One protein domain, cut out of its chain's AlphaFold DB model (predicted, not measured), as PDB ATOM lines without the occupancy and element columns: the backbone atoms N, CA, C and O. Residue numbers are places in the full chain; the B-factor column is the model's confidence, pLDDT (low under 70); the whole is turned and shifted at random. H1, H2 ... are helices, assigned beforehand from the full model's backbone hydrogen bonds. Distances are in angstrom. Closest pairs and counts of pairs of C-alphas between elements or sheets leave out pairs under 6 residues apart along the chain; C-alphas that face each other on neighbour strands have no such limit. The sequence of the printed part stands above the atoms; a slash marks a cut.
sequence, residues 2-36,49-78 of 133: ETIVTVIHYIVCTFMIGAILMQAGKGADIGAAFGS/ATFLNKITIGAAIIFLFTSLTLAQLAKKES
ATOM      1  N   GLU A   2      41.855  10.783  10.759       61.84
ATOM      2  CA  GLU A   2      42.017  11.430   9.442       61.84
ATOM      3  C   GLU A   2      41.953  10.462   8.250       61.84
ATOM      4  O   GLU A   2      41.301  10.763   7.258       61.84
ATOM      5  N   THR A   3      42.516   9.253   8.366       74.69
ATOM      6  CA  THR A   3      42.540   8.262   7.270       74.69
ATOM      7  C   THR A   3      41.144   7.884   6.771       74.69
ATOM      8  O   THR A   3      40.944   7.704   5.577       74.69
ATOM      9  N   ILE A   4      40.157   7.804   7.670       76.75
ATOM     10  CA  ILE A   4      38.769   7.477   7.311       76.75
ATOM     11  C   ILE A   4      38.168   8.602   6.462       76.75
ATOM     12  O   ILE A   4      37.536   8.339   5.441       76.75
ATOM     13  N   VAL A   5      38.416   9.857   6.844       77.00
ATOM     14  CA  VAL A   5      37.947  11.038   6.106       77.00
ATOM     15  C   VAL A   5      38.624  11.119   4.737       77.00
ATOM     16  O   VAL A   5      37.945  11.347   3.738       77.00
ATOM     17  N   THR A   6      39.929  10.848   4.655       75.06
ATOM     18  CA  THR A   6      40.675  10.827   3.386       75.06
ATOM     19  C   THR A   6      40.189   9.726   2.444       75.06
ATOM     20  O   THR A   6      40.012   9.976   1.252       75.06
ATOM     21  N   VAL A   7      39.928   8.522   2.962       81.56
ATOM     22  CA  VAL A   7      39.421   7.394   2.164       81.56
ATOM     23  C   VAL A   7      38.024   7.700   1.624       81.56
ATOM     24  O   VAL A   7      37.768   7.502   0.436       81.56
ATOM     25  N   ILE A   8      37.136   8.246   2.460       84.94
ATOM     26  CA  ILE A   8      35.797   8.668   2.026       84.94
ATOM     27  C   ILE A   8      35.898   9.769   0.965       84.94
ATOM     28  O   ILE A   8      35.217   9.695  -0.056       84.94
ATOM     29  N   HIS A   9      36.772  10.758   1.165       72.25
ATOM     30  CA  HIS A   9      36.970  11.841   0.207       72.25
ATOM     31  C   HIS A   9      37.435  11.318  -1.159       72.25
ATOM     32  O   HIS A   9      36.883  11.719  -2.181       72.25
ATOM     33  N   TYR A  10      38.372  10.364  -1.184       82.44
ATOM     34  CA  TYR A  10      38.825   9.715  -2.418       82.44
ATOM     35  C   TYR A  10      37.685   9.001  -3.153       82.44
ATOM     36  O   TYR A  10      37.507   9.206  -4.353       82.44
ATOM     37  N   ILE A  11      36.874   8.220  -2.434       82.56
ATOM     38  CA  ILE A  11      35.732   7.498  -3.018       82.56
ATOM     39  C   ILE A  11      34.709   8.477  -3.608       82.56
ATOM     40  O   ILE A  11      34.256   8.286  -4.738       82.56
ATOM     41  N   VAL A  12      34.374   9.547  -2.882       80.69
ATOM     42  CA  VAL A  12      33.429  10.577  -3.345       80.69
ATOM     43  C   VAL A  12      33.977  11.320  -4.565       80.69
ATOM     44  O   VAL A  12      33.233  11.550  -5.520       80.69
ATOM     45  N   CYS A  13      35.274  11.638  -4.585       80.12
ATOM     46  CA  CYS A  13      35.927  12.252  -5.740       80.12
ATOM     47  C   CYS A  13      35.863  11.348  -6.975       80.12
ATOM     48  O   CYS A  13      35.437  11.800  -8.039       80.12
ATOM     49  N   THR A  14      36.228  10.067  -6.847       80.38
ATOM     50  CA  THR A  14      36.152   9.096  -7.951       80.38
ATOM     51  C   THR A  14      34.718   8.906  -8.440       80.38
ATOM     52  O   THR A  14      34.483   8.846  -9.648       80.38
ATOM     53  N   PHE A  15      33.743   8.881  -7.529       82.19
ATOM     54  CA  PHE A  15      32.331   8.797  -7.889       82.19
ATOM     55  C   PHE A  15      31.853  10.044  -8.646       82.19
ATOM     56  O   PHE A  15      31.166   9.918  -9.658       82.19
ATOM     57  N   MET A  16      32.264  11.245  -8.220       78.25
ATOM     58  CA  MET A  16      31.972  12.492  -8.935       78.25
ATOM     59  C   MET A  16      32.567  12.497 -10.344       78.25
ATOM     60  O   MET A  16      31.880  12.861 -11.297       78.25
ATOM     61  N   ILE A  17      33.803  12.017 -10.496       77.31
ATOM     62  CA  ILE A  17      34.454  11.858 -11.802       77.31
ATOM     63  C   ILE A  17      33.648  10.899 -12.687       77.31
ATOM     64  O   ILE A  17      33.323  11.242 -13.823       77.31
ATOM     65  N   GLY A  18      33.262   9.734 -12.160       76.88
ATOM     66  CA  GLY A  18      32.438   8.761 -12.883       76.88
ATOM     67  C   GLY A  18      31.070   9.317 -13.290       76.88
ATOM     68  O   GLY A  18      30.640   9.122 -14.426       76.88
ATOM     69  N   ALA A  19      30.409  10.068 -12.410       73.06
ATOM     70  CA  ALA A  19      29.127  10.709 -12.697       73.06
ATOM     71  C   ALA A  19      29.239  11.785 -13.795       73.06
ATOM     72  O   ALA A  19      28.348  11.896 -14.638       73.06
ATOM     73  N   ILE A  20      30.346  12.531 -13.836       74.44
ATOM     74  CA  ILE A  20      30.624  13.522 -14.887       74.44
ATOM     75  C   ILE A  20      30.920  12.828 -16.223       74.44
ATOM     76  O   ILE A  20      30.404  13.240 -17.264       74.44
ATOM     77  N   LEU A  21      31.673  11.723 -16.207       73.38
ATOM     78  CA  LEU A  21      31.901  10.912 -17.407       73.38
ATOM     79  C   LEU A  21      30.609  10.260 -17.915       73.38
ATOM     80  O   LEU A  21      30.404  10.201 -19.122       73.38
ATOM     81  N   MET A  22      29.703   9.837 -17.030       71.69
ATOM     82  CA  MET A  22      28.383   9.313 -17.407       71.69
ATOM     83  C   MET A  22      27.521  10.377 -18.105       71.69
ATOM     84  O   MET A  22      26.803  10.068 -19.060       71.69
ATOM     85  N   GLN A  23      27.610  11.640 -17.670       66.38
ATOM     86  CA  GLN A  23      26.937  12.759 -18.342       66.38
ATOM     87  C   GLN A  23      27.521  13.025 -19.741       66.38
ATOM     88  O   GLN A  23      26.769  13.374 -20.648       66.38
ATOM     89  N   ALA A  24      28.822  12.787 -19.947       60.34
ATOM     90  CA  ALA A  24      29.482  12.899 -21.252       60.34
ATOM     91  C   ALA A  24      29.308  11.653 -22.151       60.34
ATOM     92  O   ALA A  24      29.245  11.785 -23.372       60.34
ATOM     93  N   GLY A  25      29.176  10.453 -21.575       59.44
ATOM     94  CA  GLY A  25      29.027   9.182 -22.297       59.44
ATOM     95  C   GLY A  25      27.731   9.094 -23.104       59.44
ATOM     96  O   GLY A  25      27.738   8.595 -24.222       59.44
ATOM     97  N   LYS A  26      26.649   9.709 -22.610       56.41
ATOM     98  CA  LYS A  26      25.402   9.925 -23.372       56.41
ATOM     99  C   LYS A  26      25.542  10.954 -24.503       56.41
ATOM    100  O   LYS A  26      24.702  11.008 -25.395       56.41
ATOM    101  N   GLY A  27      26.589  11.778 -24.471       58.03
ATOM    102  CA  GLY A  27      26.958  12.709 -25.540       58.03
ATOM    103  C   GLY A  27      27.847  12.080 -26.620       58.03
ATOM    104  O   GLY A  27      27.871  12.586 -27.739       58.03
ATOM    105  N   ALA A  28      28.532  10.965 -26.330       55.88
ATOM    106  CA  ALA A  28      29.324  10.224 -27.319       55.88
ATOM    107  C   ALA A  28      28.441   9.596 -28.416       55.88
ATOM    108  O   ALA A  28      28.839   9.572 -29.582       55.88
ATOM    109  N   ASP A  29      27.208   9.205 -28.074       58.62
ATOM    110  CA  ASP A  29      26.170   8.782 -29.028       58.62
ATOM    111  C   ASP A  29      25.820   9.876 -30.055       58.62
ATOM    112  O   ASP A  29      25.567   9.585 -31.223       58.62
ATOM    113  N   ILE A  30      25.881  11.157 -29.663       57.91
ATOM    114  CA  ILE A  30      25.647  12.286 -30.581       57.91
ATOM    115  C   ILE A  30      26.805  12.425 -31.589       57.91
ATOM    116  O   ILE A  30      26.584  12.832 -32.729       57.91
ATOM    117  N   GLY A  31      28.030  12.042 -31.209       60.47
ATOM    118  CA  GLY A  31      29.183  11.978 -32.114       60.47
ATOM    119  C   GLY A  31      29.131  10.780 -33.069       60.47
ATOM    120  O   GLY A  31      29.492  10.911 -34.238       60.47
ATOM    121  N   ALA A  32      28.612   9.640 -32.606       58.44
ATOM    122  CA  ALA A  32      28.375   8.463 -33.444       58.44
ATOM    123  C   ALA A  32      27.281   8.718 -34.500       58.44
ATOM    124  O   ALA A  32      27.446   8.329 -35.657       58.44
ATOM    125  N   ALA A  33      26.229   9.467 -34.147       57.25
ATOM    126  CA  ALA A  33      25.177   9.889 -35.078       57.25
ATOM    127  C   ALA A  33      25.686  10.793 -36.223       57.25
ATOM    128  O   ALA A  33      25.051  10.888 -37.271       57.25
ATOM    129  N   PHE A  34      26.841  11.436 -36.045       54.75
ATOM    130  CA  PHE A  34      27.488  12.284 -37.050       54.75
ATOM    131  C   PHE A  34      28.371  11.492 -38.031       54.75
ATOM    132  O   PHE A  34      28.653  11.960 -39.132       54.75
ATOM    133  N   GLY A  35      28.824  10.296 -37.636       58.59
ATOM    134  CA  GLY A  35      29.778   9.485 -38.396       58.59
ATOM    135  C   GLY A  35      29.155   8.529 -39.417       58.59
ATOM    136  O   GLY A  35      29.867   8.066 -40.304       58.59
ATOM    137  N   SER A  36      27.851   8.231 -39.324       64.19
ATOM    138  CA  SER A  36      27.221   7.145 -40.099       64.19
ATOM    139  C   SER A  36      26.116   7.555 -41.081       64.19
ATOM    140  O   SER A  36      25.532   6.675 -41.709       64.19
ATOM    141  N   ALA A  49      18.440  22.666 -26.201       58.66
ATOM    142  CA  ALA A  49      19.068  21.399 -25.824       58.66
ATOM    143  C   ALA A  49      20.565  21.321 -26.204       58.66
ATOM    144  O   ALA A  49      21.367  20.770 -25.452       58.66
ATOM    145  N   THR A  50      20.974  21.935 -27.320       68.56
ATOM    146  CA  THR A  50      22.378  21.934 -27.771       68.56
ATOM    147  C   THR A  50      23.236  22.927 -26.983       68.56
ATOM    148  O   THR A  50      24.426  22.695 -26.784       68.56
ATOM    149  N   PHE A  51      22.654  24.033 -26.507       69.06
ATOM    150  CA  PHE A  51      23.379  25.033 -25.716       69.06
ATOM    151  C   PHE A  51      23.781  24.482 -24.346       69.06
ATOM    152  O   PHE A  51      24.951  24.559 -23.971       69.06
ATOM    153  N   LEU A  52      22.833  23.844 -23.655       69.56
ATOM    154  CA  LEU A  52      23.087  23.183 -22.375       69.56
ATOM    155  C   LEU A  52      24.122  22.063 -22.522       69.56
ATOM    156  O   LEU A  52      25.075  22.018 -21.751       69.56
ATOM    157  N   ASN A  53      24.016  21.241 -23.572       71.81
ATOM    158  CA  ASN A  53      24.989  20.182 -23.838       71.81
ATOM    159  C   ASN A  53      26.414  20.732 -24.054       71.81
ATOM    160  O   ASN A  53      27.377  20.197 -23.511       71.81
ATOM    161  N   LYS A  54      26.570  21.840 -24.791       70.69
ATOM    162  CA  LYS A  54      27.884  22.472 -25.015       70.69
ATOM    163  C   LYS A  54      28.495  23.036 -23.730       70.69
ATOM    164  O   LYS A  54      29.704  22.915 -23.547       70.69
ATOM    165  N   ILE A  55      27.681  23.614 -22.845       77.44
ATOM    166  CA  ILE A  55      28.142  24.075 -21.525       77.44
ATOM    167  C   ILE A  55      28.608  22.884 -20.687       77.44
ATOM    168  O   ILE A  55      29.693  22.937 -20.111       77.44
ATOM    169  N   THR A  56      27.841  21.792 -20.667       77.50
ATOM    170  CA  THR A  56      28.204  20.576 -19.928       77.50
ATOM    171  C   THR A  56      29.482  19.936 -20.467       77.50
ATOM    172  O   THR A  56      30.344  19.553 -19.682       77.50
ATOM    173  N   ILE A  57      29.662  19.880 -21.790       75.81
ATOM    174  CA  ILE A  57      30.893  19.374 -22.418       75.81
ATOM    175  C   ILE A  57      32.095  20.251 -22.046       75.81
ATOM    176  O   ILE A  57      33.144  19.729 -21.670       75.81
ATOM    177  N   GLY A  58      31.946  21.578 -22.099       79.19
ATOM    178  CA  GLY A  58      32.996  22.505 -21.668       79.19
ATOM    179  C   GLY A  58      33.365  22.315 -20.195       79.19
ATOM    180  O   GLY A  58      34.546  22.214 -19.864       79.19
ATOM    181  N   ALA A  59      32.364  22.181 -19.321       77.56
ATOM    182  CA  ALA A  59      32.564  21.911 -17.901       77.56
ATOM    183  C   ALA A  59      33.264  20.563 -17.656       77.56
ATOM    184  O   ALA A  59      34.166  20.495 -16.823       77.56
ATOM    185  N   ALA A  60      32.915  19.515 -18.410       73.56
ATOM    186  CA  ALA A  60      33.546  18.199 -18.309       73.56
ATOM    187  C   ALA A  60      35.029  18.227 -18.715       73.56
ATOM    188  O   ALA A  60      35.863  17.628 -18.037       73.56
ATOM    189  N   ILE A  61      35.376  18.960 -19.780       82.19
ATOM    190  CA  ILE A  61      36.772  19.137 -20.208       82.19
ATOM    191  C   ILE A  61      37.566  19.882 -19.131       82.19
ATOM    192  O   ILE A  61      38.625  19.412 -18.719       82.19
ATOM    193  N   ILE A  62      37.050  21.015 -18.641       83.06
ATOM    194  CA  ILE A  62      37.706  21.799 -17.583       83.06
ATOM    195  C   ILE A  62      37.925  20.928 -16.343       83.06
ATOM    196  O   ILE A  62      39.031  20.875 -15.808       83.06
ATOM    197  N   PHE A  63      36.900  20.181 -15.936       76.06
ATOM    198  CA  PHE A  63      36.969  19.276 -14.799       76.06
ATOM    199  C   PHE A  63      38.030  18.176 -14.971       76.06
ATOM    200  O   PHE A  63      38.769  17.895 -14.027       76.06
ATOM    201  N   LEU A  64      38.159  17.589 -16.167       80.19
ATOM    202  CA  LEU A  64      39.194  16.596 -16.471       80.19
ATOM    203  C   LEU A  64      40.604  17.173 -16.265       80.19
ATOM    204  O   LEU A  64      41.445  16.550 -15.613       80.19
ATOM    205  N   PHE A  65      40.852  18.384 -16.770       84.81
ATOM    206  CA  PHE A  65      42.135  19.068 -16.588       84.81
ATOM    207  C   PHE A  65      42.392  19.441 -15.124       84.81
ATOM    208  O   PHE A  65      43.508  19.255 -14.629       84.81
ATOM    209  N   THR A  66      41.376  19.917 -14.403       75.44
ATOM    210  CA  THR A  66      41.485  20.218 -12.970       75.44
ATOM    211  C   THR A  66      41.792  18.956 -12.161       75.44
ATOM    212  O   THR A  66      42.699  18.984 -11.334       75.44
ATOM    213  N   SER A  67      41.124  17.831 -12.437       75.25
ATOM    214  CA  SER A  67      41.390  16.550 -11.770       75.25
ATOM    215  C   SER A  67      42.825  16.073 -12.008       75.25
ATOM    216  O   SER A  67      43.518  15.715 -11.056       75.25
ATOM    217  N   LEU A  68      43.316  16.159 -13.247       80.00
ATOM    218  CA  LEU A  68      44.694  15.794 -13.577       80.00
ATOM    219  C   LEU A  68      45.713  16.706 -12.877       80.00
ATOM    220  O   LEU A  68      46.748  16.239 -12.403       80.00
ATOM    221  N   THR A  69      45.404  17.998 -12.771       81.31
ATOM    222  CA  THR A  69      46.255  18.987 -12.094       81.31
ATOM    223  C   THR A  69      46.324  18.724 -10.591       81.31
ATOM    224  O   THR A  69      47.420  18.678 -10.033       81.31
ATOM    225  N   LEU A  70      45.181  18.486  -9.940       72.00
ATOM    226  CA  LEU A  70      45.115  18.158  -8.512       72.00
ATOM    227  C   LEU A  70      45.770  16.807  -8.214       72.00
ATOM    228  O   LEU A  70      46.489  16.700  -7.228       72.00
ATOM    229  N   ALA A  71      45.607  15.803  -9.079       70.88
ATOM    230  CA  ALA A  71      46.288  14.516  -8.938       70.88
ATOM    231  C   ALA A  71      47.815  14.663  -9.043       70.88
ATOM    232  O   ALA A  71      48.551  14.065  -8.262       70.88
ATOM    233  N   GLN A  72      48.306  15.491  -9.968       75.00
ATOM    234  CA  GLN A  72      49.741  15.760 -10.103       75.00
ATOM    235  C   GLN A  72      50.290  16.578  -8.930       75.00
ATOM    236  O   GLN A  72      51.415  16.328  -8.495       75.00
ATOM    237  N   LEU A  73      49.517  17.523  -8.394       69.50
ATOM    238  CA  LEU A  73      49.922  18.325  -7.239       69.50
ATOM    239  C   LEU A  73      49.901  17.502  -5.941       69.50
ATOM    240  O   LEU A  73      50.880  17.517  -5.199       69.50
ATOM    241  N   ALA A  74      48.868  16.682  -5.737       63.22
ATOM    242  CA  ALA A  74      48.801  15.708  -4.649       63.22
ATOM    243  C   ALA A  74      49.939  14.681  -4.743       63.22
ATOM    244  O   ALA A  74      50.525  14.307  -3.727       63.22
ATOM    245  N   LYS A  75      50.333  14.288  -5.965       60.91
ATOM    246  CA  LYS A  75      51.511  13.440  -6.156       60.91
ATOM    247  C   LYS A  75      52.795  14.130  -5.682       60.91
ATOM    248  O   LYS A  75      53.645  13.462  -5.111       60.91
ATOM    249  N   LYS A  76      52.935  15.451  -5.835       55.69
ATOM    250  CA  LYS A  76      54.114  16.197  -5.350       55.69
ATOM    251  C   LYS A  76      54.132  16.345  -3.824       55.69
ATOM    252  O   LYS A  76      55.196  16.173  -3.237       55.69
ATOM    253  N   GLU A  77      52.987  16.558  -3.174       53.47
ATOM    254  CA  GLU A  77      52.928  16.582  -1.700       53.47
ATOM    255  C   GLU A  77      53.155  15.196  -1.077       53.47
ATOM    256  O   GLU A  77      53.860  15.073  -0.074       53.47
ATOM    257  N   SER A  78      52.678  14.127  -1.724       51.81
ATOM    258  CA  SER A  78      52.935  12.751  -1.273       51.81
ATOM    259  C   SER A  78      54.396  12.300  -1.427       51.81
ATOM    260  O   SER A  78      54.809  11.358  -0.763       51.81
TER     261      SER A  78
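Overview. This is residues 2 to 36 and 49 to 78 of the 133 residues of the protein "Protein-export membrane protein SecG" of Deltaproteobacteria bacterium CG11_big_fil_rev_8_21_14_0_20_47_16 (UniProt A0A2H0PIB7). Two long helices cross like a narrow, lopsided X, touching where residues 20 to 27 of H1 pass residues 53 to 60 of H2. From there their far arms splay apart, and residues 28 to 36 stick out past the crossing. The printed part has 65 residues, with helices H1 and H2 in that order and no named strand; the class is all helix. It is loose, with a radius of gyration of the C-alphas of 15.4 A, and spans 50 by 21 by 21 A.

Along the chain. H1, residues 2 to 35, runs 49.4 A from C-alpha 2 at (42.017, 11.430, 9.442), with a kink of 29 degrees near residue 26. H2, residues 49 to 78, runs 42.7 A to C-alpha 78 at (52.935, 12.751, -1.273).

Arrangement. H1 and H2 touch, the closest C-alphas being those of Ile 20 and Ala 60, 6.5 A apart. They run opposite ways at a steep tilt of 37 degrees, only just beyond shallow. Every O i to N i+4 pair is within hydrogen-bond range in H2, and 23 of 30 in H1.

Size, cuts and confidence. The C-alphas farthest apart are those of Glu 2 and Ser 36, 51.9 A. Residues 37 to 48 are cut out, with 21.8 A between C-alphas 36 and 49. Residues 2 to 12, 28 to 36 and 68 to 78 stand free. The model's pLDDT is under 70 at residues 2, 23 to 36, 49 to 52 and 73 to 78.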